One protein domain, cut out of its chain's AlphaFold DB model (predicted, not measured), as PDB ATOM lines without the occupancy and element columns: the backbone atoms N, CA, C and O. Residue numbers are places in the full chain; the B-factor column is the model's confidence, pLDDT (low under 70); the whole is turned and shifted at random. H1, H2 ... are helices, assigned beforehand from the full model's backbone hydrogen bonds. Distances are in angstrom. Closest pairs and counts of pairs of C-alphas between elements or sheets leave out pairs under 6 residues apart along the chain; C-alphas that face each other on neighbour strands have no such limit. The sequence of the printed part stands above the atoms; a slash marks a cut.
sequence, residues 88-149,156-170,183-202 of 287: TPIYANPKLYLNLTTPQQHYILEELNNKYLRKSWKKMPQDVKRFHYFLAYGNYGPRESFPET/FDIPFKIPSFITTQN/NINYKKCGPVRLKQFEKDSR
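Overview. This is residues 88 to 149, 156 to 170 and 183 to 202 of the 287 residues of an uncharacterized protein of Pachysolen tannophilus NRRL Y-2460 (UniProt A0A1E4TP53). Four helices, H1 to H4, make a loose cluster at one end of the printed part, and a fifth helix, H5, stands by itself at the other end, with winding stretches that hold no named element between and beside them. Within the cluster the short helices H1 and H2 pack on H4, while H3, the longest helix, lies to one side of them; residues 162 to 168 stick out free of the rest. The printed part has 97 residues in three pieces, with five named helices in the order H1, H2, H3, H4, H5 and no named strand, and its class is all helix, with 49 residues in the helices. It is loose, with a radius of gyration of the C-alphas of 16.8 A, and flat in outline, spanning 44 by 40 by 22 A.

Along the chain. H1 takes residues 88 to 92, from Thr 88 to Ala 92, and is 6.5 A from first to last C-alpha; its C-alpha 88 is at (20.359, 7.298, 164.947). H2 follows with residues 94 to 99 and is 10.1 A long. H3 takes residues 102 to 116 and is 21.0 A long, from C-alpha 102 at (26.794, 20.260, 175.413) to C-alpha 116 at (26.385, 14.338, 155.311). H4 takes residues 126 to 137 and is 16.0 A long. Residues 138 to 149 and residues 156 to 170 hold no named element. H5 takes residues 191 to 201, is 15.2 A long and ends with C-alpha 201 at (19.242, 44.444, 177.550).

Arrangement. H1 touches H4 with 8 pairs of C-alphas within 8 A, and H4 touches H1 with its residues 127 to 131 alone; the closest C-alphas are those of Tyr 91 and Asp 127, 5.4 A apart. H1 and H2 are close but not clearly touching, and their closest C-alphas, those of Ile 90 and Leu 96, are 5.8 A apart. H2 and H4 only just touch, with 3 pairs of C-alphas within 8 A, and H4 touches H2 with its residues 130 to 134 alone. The closest C-alphas there are those of Pro 94 and Phe 131, 5.6 A apart, and the two helices run the same way at a steep tilt of 56 degrees. H2 and H3 are close but not clearly touching, with the C-alphas of Tyr 97 and Gln 105 closest at 6.7 A; they run opposite ways at a shallow tilt of 29 degrees. H3 and H4 are near each other, with 7 pairs of C-alphas within 10 A and the closest pair at 8.2 A. H5 is apart from H1, H2, H3 and H4. In H1, H3, H4 and H5 every O i to N i+4 pair is within hydrogen-bond range; in H2 it is 0 of 2, while 3 of 3 O i to N i+3 pairs are within range.

Size, cuts and confidence. The two C-alphas farthest apart are those of Lys 123 and Arg 202, at 46.7 A. Of the links that are printed whole, H1 to H2 and H2 to H3 are tight, and H3 to H4, with 9 residues, is short. The link from H4 to H5 runs across the cuts, with 18 of its 53 residues not printed. Residues 150 to 155 are cut out, and C-alphas 149 and 156 are 9.9 A apart; residues 171 to 182 are cut out too, and C-alphas 170 and 183 are 26.1 A apart. The mean pLDDT of the printed part is 81.4, and the model's confidence is under 70 at residue 149 and at residues 156 to 169.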
ATOM      1  N   THR A  88      21.542   7.760 165.680       88.62
ATOM      2  CA  THR A  88      20.359   7.298 164.947       88.62
ATOM      3  C   THR A  88      19.036   7.528 165.691       88.62
ATOM      4  O   THR A  88      18.116   8.058 165.054       88.62
ATOM      5  N   PRO A  89      18.900   7.264 167.013       91.06
ATOM      6  CA  PRO A  89      17.681   7.605 167.752       91.06
ATOM      7  C   PRO A  89      17.405   9.114 167.795       91.06
ATOM      8  O   PRO A  89      16.246   9.534 167.823       91.06
ATOM      9  N   ILE A  90      18.452   9.940 167.760       90.88
ATOM     10  CA  ILE A  90      18.337  11.403 167.788       90.88
ATOM     11  C   ILE A  90      17.854  11.936 166.437       90.88
ATOM     12  O   ILE A  90      17.034  12.854 166.393       90.88
ATOM     13  N   TYR A  91      18.292  11.335 165.327       91.19
ATOM     14  CA  TYR A  91      17.783  11.684 163.999       91.19
ATOM     15  C   TYR A  91      16.297  11.350 163.840       91.19
ATOM     16  O   TYR A  91      15.569  12.124 163.220       91.19
ATOM     17  N   ALA A  92      15.843  10.234 164.420       91.19
ATOM     18  CA  ALA A  92      14.430   9.861 164.416       91.19
ATOM     19  C   ALA A  92      13.578  10.835 165.248       91.19
ATOM     20  O   ALA A  92      12.514  11.261 164.799       91.19
ATOM     21  N   ASN A  93      14.070  11.231 166.428       90.88
ATOM     22  CA  ASN A  93      13.381  12.140 167.344       90.88
ATOM     23  C   ASN A  93      14.249  13.362 167.695       90.88
ATOM     24  O   ASN A  93      14.927  13.365 168.726       90.88
ATOM     25  N   PRO A  94      14.156  14.458 166.916       90.19
ATOM     26  CA  PRO A  94      15.001  15.637 167.108       90.19
ATOM     27  C   PRO A  94      14.874  16.298 168.487       90.19
ATOM     28  O   PRO A  94      15.820  16.916 168.957       90.19
ATOM     29  N   LYS A  95      13.736  16.139 169.178       89.44
ATOM     30  CA  LYS A  95      13.528  16.686 170.531       89.44
ATOM     31  C   LYS A  95      14.502  16.103 171.564       89.44
ATOM     32  O   LYS A  95      14.855  16.802 172.506       89.44
ATOM     33  N   LEU A  96      14.973  14.865 171.368       91.19
ATOM     34  CA  LEU A  96      15.941  14.228 172.271       91.19
ATOM     35  C   LEU A  96      17.274  14.977 172.309       91.19
ATOM     36  O   LEU A  96      17.929  14.988 173.344       91.19
ATOM     37  N   TYR A  97      17.635  15.658 171.219       91.19
ATOM     38  CA  TYR A  97      18.858  16.452 171.122       91.19
ATOM     39  C   TYR A  97      18.954  17.545 172.194       91.19
ATOM     40  O   TYR A  97      20.036  17.817 172.707       91.19
ATOM     41  N   LEU A  98      17.820  18.147 172.564       89.50
ATOM     42  CA  LEU A  98      17.778  19.240 173.538       89.50
ATOM     43  C   LEU A  98      18.106  18.781 174.962       89.50
ATOM     44  O   LEU A  98      18.572  19.586 175.760       89.50
ATOM     45  N   ASN A  99      17.884  17.501 175.264       90.38
ATOM     46  CA  ASN A  99      18.134  16.927 176.585       90.38
ATOM     47  C   ASN A  99      19.588  16.463 176.765       90.38
ATOM     48  O   ASN A  99      19.970  16.071 177.865       90.38
ATOM     49  N   LEU A 100      20.383  16.462 175.692       88.12
ATOM     50  CA  LEU A 100      21.776  16.029 175.718       88.12
ATOM     51  C   LEU A 100      22.682  17.089 176.341       88.12
ATOM     52  O   LEU A 100      22.405  18.288 176.258       88.12
ATOM     53  N   THR A 101      23.810  16.653 176.899       90.06
ATOM     54  CA  THR A 101      24.835  17.582 177.383       90.06
ATOM     55  C   THR A 101      25.535  18.275 176.208       90.06
ATOM     56  O   THR A 101      25.622  17.742 175.100       90.06
ATOM     57  N   THR A 102      26.069  19.478 176.431       86.31
ATOM     58  CA  THR A 102      26.794  20.260 175.413       86.31
ATOM     59  C   THR A 102      27.863  19.468 174.632       86.31
ATOM     60  O   THR A 102      27.889  19.590 173.404       86.31
ATOM     61  N   PRO A 103      28.736  18.641 175.255       85.62
ATOM     62  CA  PRO A 103      29.712  17.854 174.495       85.62
ATOM     63  C   PRO A 103      29.051  16.806 173.586       85.62
ATOM     64  O   PRO A 103      29.472  16.631 172.444       85.62
ATOM     65  N   GLN A 104      27.973  16.167 174.044       86.25
ATOM     66  CA  GLN A 104      27.215  15.191 173.255       86.25
ATOM     67  C   GLN A 104      26.525  15.860 172.058       86.25
ATOM     68  O   GLN A 104      26.561  15.349 170.938       86.25
ATOM     69  N   GLN A 105      25.956  17.051 172.269       88.62
ATOM     70  CA  GLN A 105      25.389  17.869 171.199       88.62
ATOM     71  C   GLN A 105      26.434  18.228 170.137       88.62
ATOM     72  O   GLN A 105      26.130  18.187 168.943       88.62
ATOM     73  N   HIS A 106      27.658  18.567 170.558       88.69
ATOM     74  CA  HIS A 106      28.759  18.878 169.649       88.69
ATOM     75  C   HIS A 106      29.178  17.659 168.825       88.69
ATOM     76  O   HIS A 106      29.292  17.762 167.606       88.69
ATOM     77  N   TYR A 107      29.326  16.499 169.469       88.75
ATOM     78  CA  TYR A 107      29.663  15.244 168.798       88.75
ATOM     79  C   TYR A 107      28.677  14.914 167.668       88.75
ATOM     80  O   TYR A 107      29.085  14.669 166.535       88.75
ATOM     81  N   ILE A 108      27.371  15.007 167.937       90.19
ATOM     82  CA  ILE A 108      26.329  14.739 166.932       90.19
ATOM     83  C   ILE A 108      26.414  15.727 165.766       90.19
ATOM     84  O   ILE A 108      26.252  15.335 164.611       90.19
ATOM     85  N   LEU A 109      26.678  17.009 166.036       91.06
ATOM     86  CA  LEU A 109      26.843  18.015 164.984       91.06
ATOM     87  C   LEU A 109      28.082  17.749 164.121       91.06
ATOM     88  O   LEU A 109      28.024  17.898 162.897       91.06
ATOM     89  N   GLU A 110      29.196  17.357 164.734       90.06
ATOM     90  CA  GLU A 110      30.404  16.967 164.010       90.06
ATOM     91  C   GLU A 110      30.156  15.737 163.146       90.06
ATOM     92  O   GLU A 110      30.513  15.724 161.970       90.06
ATOM     93  N   GLU A 111      29.493  14.724 163.691       89.25
ATOM     94  CA  GLU A 111      29.182  13.500 162.972       89.25
ATOM     95  C   GLU A 111      28.234  13.756 161.791       89.25
ATOM     96  O   GLU A 111      28.477  13.280 160.677       89.25
ATOM     97  N   LEU A 112      27.199  14.571 162.004       90.50
ATOM     98  CA  LEU A 112      26.265  15.021 160.976       90.50
ATOM     99  C   LEU A 112      27.007  15.725 159.832       90.50
ATOM    100  O   LEU A 112      26.821  15.395 158.655       90.50
ATOM    101  N   ASN A 113      27.902  16.656 160.173       90.00
ATOM    102  CA  ASN A 113      28.711  17.379 159.197       90.00
ATOM    103  C   ASN A 113      29.680  16.439 158.465       90.00
ATOM    104  O   ASN A 113      29.733  16.436 157.234       90.00
ATOM    105  N   ASN A 114      30.396  15.576 159.181       88.50
ATOM    106  CA  ASN A 114      31.355  14.646 158.592       88.50
ATOM    107  C   ASN A 114      30.677  13.650 157.640       88.50
ATOM    108  O   ASN A 114      31.168  13.408 156.532       88.50
ATOM    109  N   LYS A 115      29.518  13.102 158.028       87.69
ATOM    110  CA  LYS A 115      28.809  12.081 157.247       87.69
ATOM    111  C   LYS A 115      27.979  12.655 156.105       87.69
ATOM    112  O   LYS A 115      27.835  11.957 155.094       87.69
ATOM    113  N   TYR A 116      27.414  13.856 156.239       87.31
ATOM    114  CA  TYR A 116      26.385  14.338 155.311       87.31
ATOM    115  C   TYR A 116      26.643  15.703 154.666       87.31
ATOM    116  O   TYR A 116      26.049  15.950 153.617       87.31
ATOM    117  N   LEU A 117      27.568  16.539 155.160       81.88
ATOM    118  CA  LEU A 117      27.817  17.878 154.589       81.88
ATOM    119  C   LEU A 117      28.217  17.832 153.106       81.88
ATOM    120  O   LEU A 117      27.838  18.694 152.321       81.88
ATOM    121  N   ARG A 118      28.979  16.806 152.710       84.75
ATOM    122  CA  ARG A 118      29.433  16.615 151.320       84.75
ATOM    123  C   ARG A 118      28.477  15.770 150.472       84.75
ATOM    124  O   ARG A 118      28.711  15.604 149.275       84.75
ATOM    125  N   LYS A 119      27.424  15.191 151.062       87.56
ATOM    126  CA  LYS A 119      26.476  14.330 150.341       87.56
ATOM    127  C   LYS A 119      25.378  15.173 149.695       87.56
ATOM    128  O   LYS A 119      24.890  16.143 150.258       87.56
ATOM    129  N   SER A 120      24.948  14.768 148.501       89.38
ATOM    130  CA  SER A 120      23.797  15.390 147.839       89.38
ATOM    131  C   SER A 120      22.523  15.172 148.659       89.38
ATOM    132  O   SER A 120      22.252  14.048 149.087       89.38
ATOM    133  N   TRP A 121      21.695  16.214 148.785       88.12
ATOM    134  CA  TRP A 121      20.421  16.176 149.514       88.12
ATOM    135  C   TRP A 121      19.500  15.034 149.059       88.12
ATOM    136  O   TRP A 121      18.765  14.460 149.855       88.12
ATOM    137  N   LYS A 122      19.564  14.627 147.784       91.12
ATOM    138  CA  LYS A 122      18.769  13.503 147.257       91.12
ATOM    139  C   LYS A 122      19.135  12.157 147.894       91.12
ATOM    140  O   LYS A 122      18.263  11.316 148.048       91.12
ATOM    141  N   LYS A 123      20.400  11.973 148.293       91.56
ATOM    142  CA  LYS A 123      20.936  10.726 148.869       91.56
ATOM    143  C   LYS A 123      20.852  10.671 150.400       91.56
ATOM    144  O   LYS A 123      21.246   9.674 150.994       91.56
ATOM    145  N   MET A 124      20.407  11.748 151.043       90.31
ATOM    146  CA  MET A 124      20.294  11.823 152.499       90.31
ATOM    147  C   MET A 124      18.960  11.206 152.960       90.31
ATOM    148  O   MET A 124      17.925  11.501 152.344       90.31
ATOM    149  N   PRO A 125      18.966  10.380 154.025       92.44
ATOM    150  CA  PRO A 125      17.742   9.805 154.577       92.44
ATOM    151  C   PRO A 125      16.810  10.901 155.107       92.44
ATOM    152  O   PRO A 125      17.247  12.000 155.458       92.44
ATOM    153  N   GLN A 126      15.509  10.615 155.130       91.44
ATOM    154  CA  GLN A 126      14.486  11.598 155.491       91.44
ATOM    155  C   GLN A 126      14.626  12.082 156.938       91.44
ATOM    156  O   GLN A 126      14.469  13.275 157.185       91.44
ATOM    157  N   ASP A 127      14.995  11.200 157.862       91.81
ATOM    158  CA  ASP A 127      15.143  11.543 159.281       91.81
ATOM    159  C   ASP A 127      16.292  12.528 159.510       91.81
ATOM    160  O   ASP A 127      16.125  13.540 160.182       91.81
ATOM    161  N   VAL A 128      17.420  12.343 158.820       92.25
ATOM    162  CA  VAL A 128      18.545  13.292 158.876       92.25
ATOM    163  C   VAL A 128      18.162  14.653 158.284       92.25
ATOM    164  O   VAL A 128      18.583  15.687 158.796       92.25
ATOM    165  N   LYS A 129      17.313  14.693 157.246       91.12
ATOM    166  CA  LYS A 129      16.778  15.965 156.718       91.12
ATOM    167  C   LYS A 129      15.868  16.655 157.723       91.12
ATOM    168  O   LYS A 129      15.973  17.866 157.896       91.12
ATOM    169  N   ARG A 130      14.975  15.897 158.369       89.44
ATOM    170  CA  ARG A 130      14.095  16.404 159.431       89.44
ATOM    171  C   ARG A 130      14.921  16.948 160.590       89.44
ATOM    172  O   ARG A 130      14.619  18.026 161.084       89.44
ATOM    173  N   PHE A 131      15.998  16.259 160.951       92.06
ATOM    174  CA  PHE A 131      16.924  16.708 161.977       92.06
ATOM    175  C   PHE A 131      17.690  17.977 161.571       92.06
ATOM    176  O   PHE A 131      17.723  18.929 162.340       92.06
ATOM    177  N   HIS A 132      18.213  18.071 160.342       91.50
ATOM    178  CA  HIS A 132      18.802  19.314 159.821       91.50
ATOM    179  C   HIS A 132      17.811  20.483 159.832       91.50
ATOM    180  O   HIS A 132      18.174  21.604 160.188       91.50
ATOM    181  N   TYR A 133      16.561  20.228 159.439       89.00
ATOM    182  CA  TYR A 133      15.501  21.228 159.497       89.00
ATOM    183  C   TYR A 133      15.218  21.648 160.939       89.00
ATOM    184  O   TYR A 133      15.135  22.840 161.219       89.00
ATOM    185  N   PHE A 134      15.141  20.689 161.863       89.56
ATOM    186  CA  PHE A 134      14.988  20.961 163.284       89.56
ATOM    187  C   PHE A 134      16.147  21.809 163.818       89.56
ATOM    188  O   PHE A 134      15.886  22.834 164.420       89.56
ATOM    189  N   LEU A 135      17.407  21.488 163.518       90.88
ATOM    190  CA  LEU A 135      18.567  22.298 163.926       90.88
ATOM    191  C   LEU A 135      18.573  23.731 163.359       90.88
ATOM    192  O   LEU A 135      19.247  24.611 163.885       90.88
ATOM    193  N   ALA A 136      17.879  23.989 162.252       87.81
ATOM    194  CA  ALA A 136      17.811  25.328 161.672       87.81
ATOM    195  C   ALA A 136      16.573  26.113 162.146       87.81
ATOM    196  O   ALA A 136      16.644  27.323 162.380       87.81
ATOM    197  N   TYR A 137      15.435  25.430 162.271       85.38
ATOM    198  CA  TYR A 137      14.108  26.041 162.399       85.38
ATOM    199  C   TYR A 137      13.234  25.431 163.498       85.38
ATOM    200  O   TYR A 137      12.087  25.844 163.651       85.38
ATOM    201  N   GLY A 138      13.750  24.472 164.258       86.12
ATOM    202  CA  GLY A 138      13.031  23.773 165.315       86.12
ATOM    203  C   GLY A 138      12.603  24.686 166.460       86.12
ATOM    204  O   GLY A 138      13.137  25.780 166.670       86.12
ATOM    205  N   ASN A 139      11.625  24.204 167.225       85.69
ATOM    206  CA  ASN A 139      11.028  24.930 168.342       85.69
ATOM    207  C   ASN A 139      11.908  24.811 169.595       85.69
ATOM    208  O   ASN A 139      11.534  24.156 170.562       85.69
ATOM    209  N   TYR A 140      13.094  25.420 169.573       86.25
ATOM    210  CA  TYR A 140      13.984  25.496 170.733       86.25
ATOM    211  C   TYR A 140      14.634  26.878 170.874       86.25
ATOM    212  O   TYR A 140      14.611  27.700 169.947       86.25
ATOM    213  N   GLY A 141      15.172  27.169 172.062       83.94
ATOM    214  CA  GLY A 141      15.758  28.462 172.395       83.94
ATOM    215  C   GLY A 141      14.777  29.618 172.131       83.94
ATOM    216  O   GLY A 141      13.665  29.628 172.661       83.94
ATOM    217  N   PRO A 142      15.103  30.594 171.258       77.75
ATOM    218  CA  PRO A 142      14.201  31.709 170.946       77.75
ATOM    219  C   PRO A 142      12.895  31.323 170.230       77.75
ATOM    220  O   PRO A 142      12.067  32.208 169.985       77.75
ATOM    221  N   ARG A 143      12.739  30.061 169.803       78.69
ATOM    222  CA  ARG A 143      11.567  29.532 169.081       78.69
ATOM    223  C   ARG A 143      10.724  28.561 169.922       78.69
ATOM    224  O   ARG A 143       9.769  28.009 169.400       78.69
ATOM    225  N   GLU A 144      11.008  28.373 171.213       80.81
ATOM    226  CA  GLU A 144      10.247  27.440 172.075       80.81
ATOM    227  C   GLU A 144       8.753  27.750 172.154       80.81
ATOM    228  O   GLU A 144       7.928  26.849 172.242       80.81
ATOM    229  N   SER A 145       8.378  29.029 172.088       75.75
ATOM    230  CA  SER A 145       6.971  29.436 172.143       75.75
ATOM    231  C   SER A 145       6.229  29.270 170.816       75.75
ATOM    232  O   SER A 145       5.142  29.830 170.664       75.75
ATOM    233  N   PHE A 146       6.838  28.640 169.813       76.00
ATOM    234  CA  PHE A 146       6.214  28.462 168.509       76.00
ATOM    235  C   PHE A 146       5.303  27.231 168.577       76.00
ATOM    236  O   PHE A 146       5.679  26.235 169.198       76.00
ATOM    237  N   PRO A 147       4.098  27.284 167.983       73.06
ATOM    238  CA  PRO A 147       3.223  26.122 167.955       73.06
ATOM    239  C   PRO A 147       3.913  24.969 167.216       73.06
ATOM    240  O   PRO A 147       4.667  25.184 166.268       73.06
ATOM    241  N   GLU A 148       3.682  23.736 167.664       70.44
ATOM    242  CA  GLU A 148       4.178  22.563 166.947       70.44
ATOM    243  C   GLU A 148       3.429  22.413 165.619       70.44
ATOM    244  O   GLU A 148       2.201  22.558 165.545       70.44
ATOM    245  N   THR A 149       4.170  22.138 164.548       65.12
ATOM    246  CA  THR A 149       3.625  21.927 163.205       65.12
ATOM    247  C   THR A 149       3.062  20.517 163.075       65.12
ATOM    248  O   THR A 149       3.626  19.672 162.393       65.12
ATOM    249  N   PHE A 156       2.770  30.019 160.164       63.69
ATOM    250  CA  PHE A 156       3.513  31.267 160.064       63.69
ATOM    251  C   PHE A 156       4.881  31.129 160.748       63.69
ATOM    252  O   PHE A 156       4.957  30.733 161.907       63.69
ATOM    253  N   ASP A 157       5.950  31.523 160.051       58.03
ATOM    254  CA  ASP A 157       7.349  31.447 160.523       58.03
ATOM    255  C   ASP A 157       7.617  32.290 161.791       58.03
ATOM    256  O   ASP A 157       8.603  32.100 162.500       58.03
ATOM    257  N   ILE A 158       6.731  33.241 162.117       64.12
ATOM    258  CA  ILE A 158       6.836  34.068 163.322       64.12
ATOM    259  C   ILE A 158       5.455  34.169 163.988       64.12
ATOM    260  O   ILE A 158       4.501  34.597 163.333       64.12
ATOM    261  N   PRO A 159       5.326  33.855 165.292       59.03
ATOM    262  CA  PRO A 159       4.111  34.104 166.051       59.03
ATOM    263  C   PRO A 159       3.986  35.612 166.269       59.03
ATOM    264  O   PRO A 159       4.507  36.190 167.228       59.03
ATOM    265  N   PHE A 160       3.337  36.285 165.326       58.31
ATOM    266  CA  PHE A 160       2.968  37.680 165.489       58.31
ATOM    267  C   PHE A 160       1.974  37.809 166.647       58.31
ATOM    268  O   PHE A 160       1.069  36.989 166.804       58.31
ATOM    269  N   LYS A 161       2.144  38.847 167.471       53.25
ATOM    270  CA  LYS A 161       1.233  39.137 168.583       53.25
ATOM    271  C   LYS A 161      -0.156  39.412 168.003       53.25
ATOM    272  O   LYS A 161      -0.286  40.309 167.177       53.25
ATOM    273  N   ILE A 162      -1.156  38.632 168.414       47.72
ATOM    274  CA  ILE A 162      -2.553  38.855 168.031       47.72
ATOM    275  C   ILE A 162      -3.055  40.115 168.760       47.72
ATOM    276  O   ILE A 162      -2.824  40.224 169.967       47.72
ATOM    277  N   PRO A 163      -3.696  41.074 168.067       47.62
ATOM    278  CA  PRO A 163      -4.066  41.044 166.653       47.62
ATOM    279  C   PRO A 163      -2.859  41.316 165.747       47.62
ATOM    280  O   PRO A 163      -2.336  42.427 165.677       47.62
ATOM    281  N   SER A 164      -2.417  40.286 165.029       53.94
ATOM    282  CA  SER A 164      -1.492  40.445 163.927       53.94
ATOM    283  C   SER A 164      -2.342  40.957 162.775       53.94
ATOM    284  O   SER A 164      -3.460  40.492 162.565       53.94
ATOM    285  N   PHE A 165      -1.857  41.937 162.022       54.22
ATOM    286  CA  PHE A 165      -2.595  42.516 160.894       54.22
ATOM    287  C   PHE A 165      -2.788  41.534 159.714       54.22
ATOM    288  O   PHE A 165      -3.009  41.961 158.584       54.22
ATOM    289  N   ILE A 166      -2.684  40.220 159.934       55.56
ATOM    290  CA  ILE A 166      -2.923  39.200 158.916       55.56
ATOM    291  C   ILE A 166      -4.430  38.959 158.878       55.56
ATOM    292  O   ILE A 166      -4.977  38.122 159.585       55.56
ATOM    293  N   THR A 167      -5.111  39.763 158.066       54.47
ATOM    294  CA  THR A 167      -6.575  39.732 157.922       54.47
ATOM    295  C   THR A 167      -7.056  38.485 157.163       54.47
ATOM    296  O   THR A 167      -8.241  38.170 157.180       54.47
ATOM    297  N   THR A 168      -6.165  37.764 156.467       61.03
ATOM    298  CA  THR A 168      -6.552  36.675 155.556       61.03
ATOM    299  C   THR A 168      -5.442  35.627 155.442       61.03
ATOM    300  O   THR A 168      -4.294  35.973 155.182       61.03
ATOM    301  N   GLN A 169      -5.782  34.347 155.628       63.94
ATOM    302  CA  GLN A 169      -4.843  33.218 155.506       63.94
ATOM    303  C   GLN A 169      -4.623  32.771 154.049       63.94
ATOM    304  O   GLN A 169      -3.555  32.270 153.723       63.94
ATOM    305  N   ASN A 170      -5.601  33.018 153.169       72.19
ATOM    306  CA  ASN A 170      -5.539  32.720 151.736       72.19
ATOM    307  C   ASN A 170      -5.588  34.033 150.939       72.19
ATOM    308  O   ASN A 170      -6.681  34.553 150.704       72.19
ATOM    309  N   ASN A 183       9.165  50.342 162.240       75.88
ATOM    310  CA  ASN A 183       9.639  50.297 163.625       75.88
ATOM    311  C   ASN A 183       9.388  48.959 164.350       75.88
ATOM    312  O   ASN A 183       9.460  48.911 165.582       75.88
ATOM    313  N   ILE A 184       9.097  47.866 163.634       73.69
ATOM    314  CA  ILE A 184       8.911  46.559 164.279       73.69
ATOM    315  C   ILE A 184      10.253  46.023 164.779       73.69
ATOM    316  O   ILE A 184      11.161  45.718 164.007       73.69
ATOM    317  N   ASN A 185      10.358  45.832 166.093       76.56
ATOM    318  CA  ASN A 185      11.491  45.146 166.698       76.56
ATOM    319  C   ASN A 185      11.217  43.636 166.791       76.56
ATOM    320  O   ASN A 185      10.587  43.168 167.739       76.56
ATOM    321  N   TYR A 186      11.754  42.876 165.834       73.94
ATOM    322  CA  TYR A 186      11.615  41.416 165.766       73.94
ATOM    323  C   TYR A 186      12.170  40.670 166.991       73.94
ATOM    324  O   TYR A 186      11.748  39.548 167.272       73.94
ATOM    325  N   LYS A 187      13.081  41.291 167.759       75.75
ATOM    326  CA  LYS A 187      13.622  40.705 168.997       75.75
ATOM    327  C   LYS A 187      12.598  40.685 170.133       75.75
ATOM    328  O   LYS A 187      12.715  39.867 171.032       75.75
ATOM    329  N   LYS A 188      11.576  41.546 170.083       76.19
ATOM    330  CA  LYS A 188      10.480  41.593 171.068       76.19
ATOM    331  C   LYS A 188       9.278  40.727 170.670       76.19
ATOM    332  O   LYS A 188       8.262  40.732 171.362       76.19
ATOM    333  N   CYS A 189       9.350  40.020 169.540       73.19
ATOM    334  CA  CYS A 189       8.246  39.204 169.043       73.19
ATOM    335  C   CYS A 189       8.173  37.863 169.788       73.19
ATOM    336  O   CYS A 189       9.047  37.016 169.629       73.19
ATOM    337  N   GLY A 190       7.103  37.661 170.557       74.94
ATOM    338  CA  GLY A 190       6.854  36.437 171.325       74.94
ATOM    339  C   GLY A 190       7.318  36.534 172.788       74.94
ATOM    340  O   GLY A 190       8.245  37.286 173.097       74.94
ATOM    341  N   PRO A 191       6.679  35.792 173.713       80.12
ATOM    342  CA  PRO A 191       6.930  35.925 175.149       80.12
ATOM    343  C   PRO A 191       8.348  35.496 175.547       80.12
ATOM    344  O   PRO A 191       8.969  36.144 176.384       80.12
ATOM    345  N   VAL A 192       8.887  34.441 174.926       82.69
ATOM    346  CA  VAL A 192      10.239  33.934 175.219       82.69
ATOM    347  C   VAL A 192      11.308  34.897 174.704       82.69
ATOM    348  O   VAL A 192      12.214  35.261 175.449       82.69
ATOM    349  N   ARG A 193      11.172  35.400 173.468       81.12
ATOM    350  CA  ARG A 193      12.118  36.381 172.913       81.12
ATOM    351  C   ARG A 193      12.080  37.708 173.651       81.12
ATOM    352  O   ARG A 193      13.127  38.312 173.829       81.12
ATOM    353  N   LEU A 194      10.907  38.139 174.118       84.00
ATOM    354  CA  LEU A 194      10.795  39.328 174.957       84.00
ATOM    355  C   LEU A 194      11.569  39.152 176.269       84.00
ATOM    356  O   LEU A 194      12.370  40.017 176.602       84.00
ATOM    357  N   LYS A 195      11.399  38.017 176.960       86.25
ATOM    358  CA  LYS A 195      12.166  37.701 178.177       86.25
ATOM    359  C   LYS A 195      13.671  37.650 177.907       86.25
ATOM    360  O   LYS A 195      14.442  38.212 178.676       86.25
ATOM    361  N   GLN A 196      14.085  37.022 176.805       85.00
ATOM    362  CA  GLN A 196      15.487  36.980 176.386       85.00
ATOM    363  C   GLN A 196      16.020  38.389 176.097       85.00
ATOM    364  O   GLN A 196      17.065  38.771 176.602       85.00
ATOM    365  N   PHE A 197      15.266  39.202 175.359       86.44
ATOM    366  CA  PHE A 197      15.625  40.582 175.054       86.44
ATOM    367  C   PHE A 197      15.724  41.443 176.317       86.44
ATOM    368  O   PHE A 197      16.637  42.256 176.429       86.44
ATOM    369  N   GLU A 198      14.812  41.279 177.274       87.75
ATOM    370  CA  GLU A 198      14.862  41.965 178.568       87.75
ATOM    371  C   GLU A 198      16.062  41.525 179.408       87.75
ATOM    372  O   GLU A 198      16.659  42.360 180.088       87.75
ATOM    373  N   LYS A 199      16.434  40.243 179.344       86.81
ATOM    374  CA  LYS A 199      17.638  39.711 179.983       86.81
ATOM    375  C   LYS A 199      18.902  40.295 179.346       86.81
ATOM    376  O   LYS A 199      19.704  40.864 180.069       86.81
ATOM    377  N   ASP A 200      19.015  40.249 178.021       83.62
ATOM    378  CA  ASP A 200      20.190  40.721 177.269       83.62
ATOM    379  C   ASP A 200      20.334  42.251 177.282       83.62
ATOM    380  O   ASP A 200      21.432  42.788 177.177       83.62
ATOM    381  N   SER A 201      19.220  42.981 177.407       84.31
ATOM    382  CA  SER A 201      19.242  44.444 177.550       84.31
ATOM    383  C   SER A 201      19.704  44.881 178.940       84.31
ATOM    384  O   SER A 201      20.104  46.032 179.125       84.31
ATOM    385  N   ARG A 202      19.613  43.999 179.943       86.50
ATOM    386  CA  ARG A 202      20.133  44.272 181.282       86.50
ATOM    387  C   ARG A 202      21.619  43.947 181.294       86.50
ATOM    388  O   ARG A 202      22.048  42.903 180.833       86.50
TER     389      ARG A 202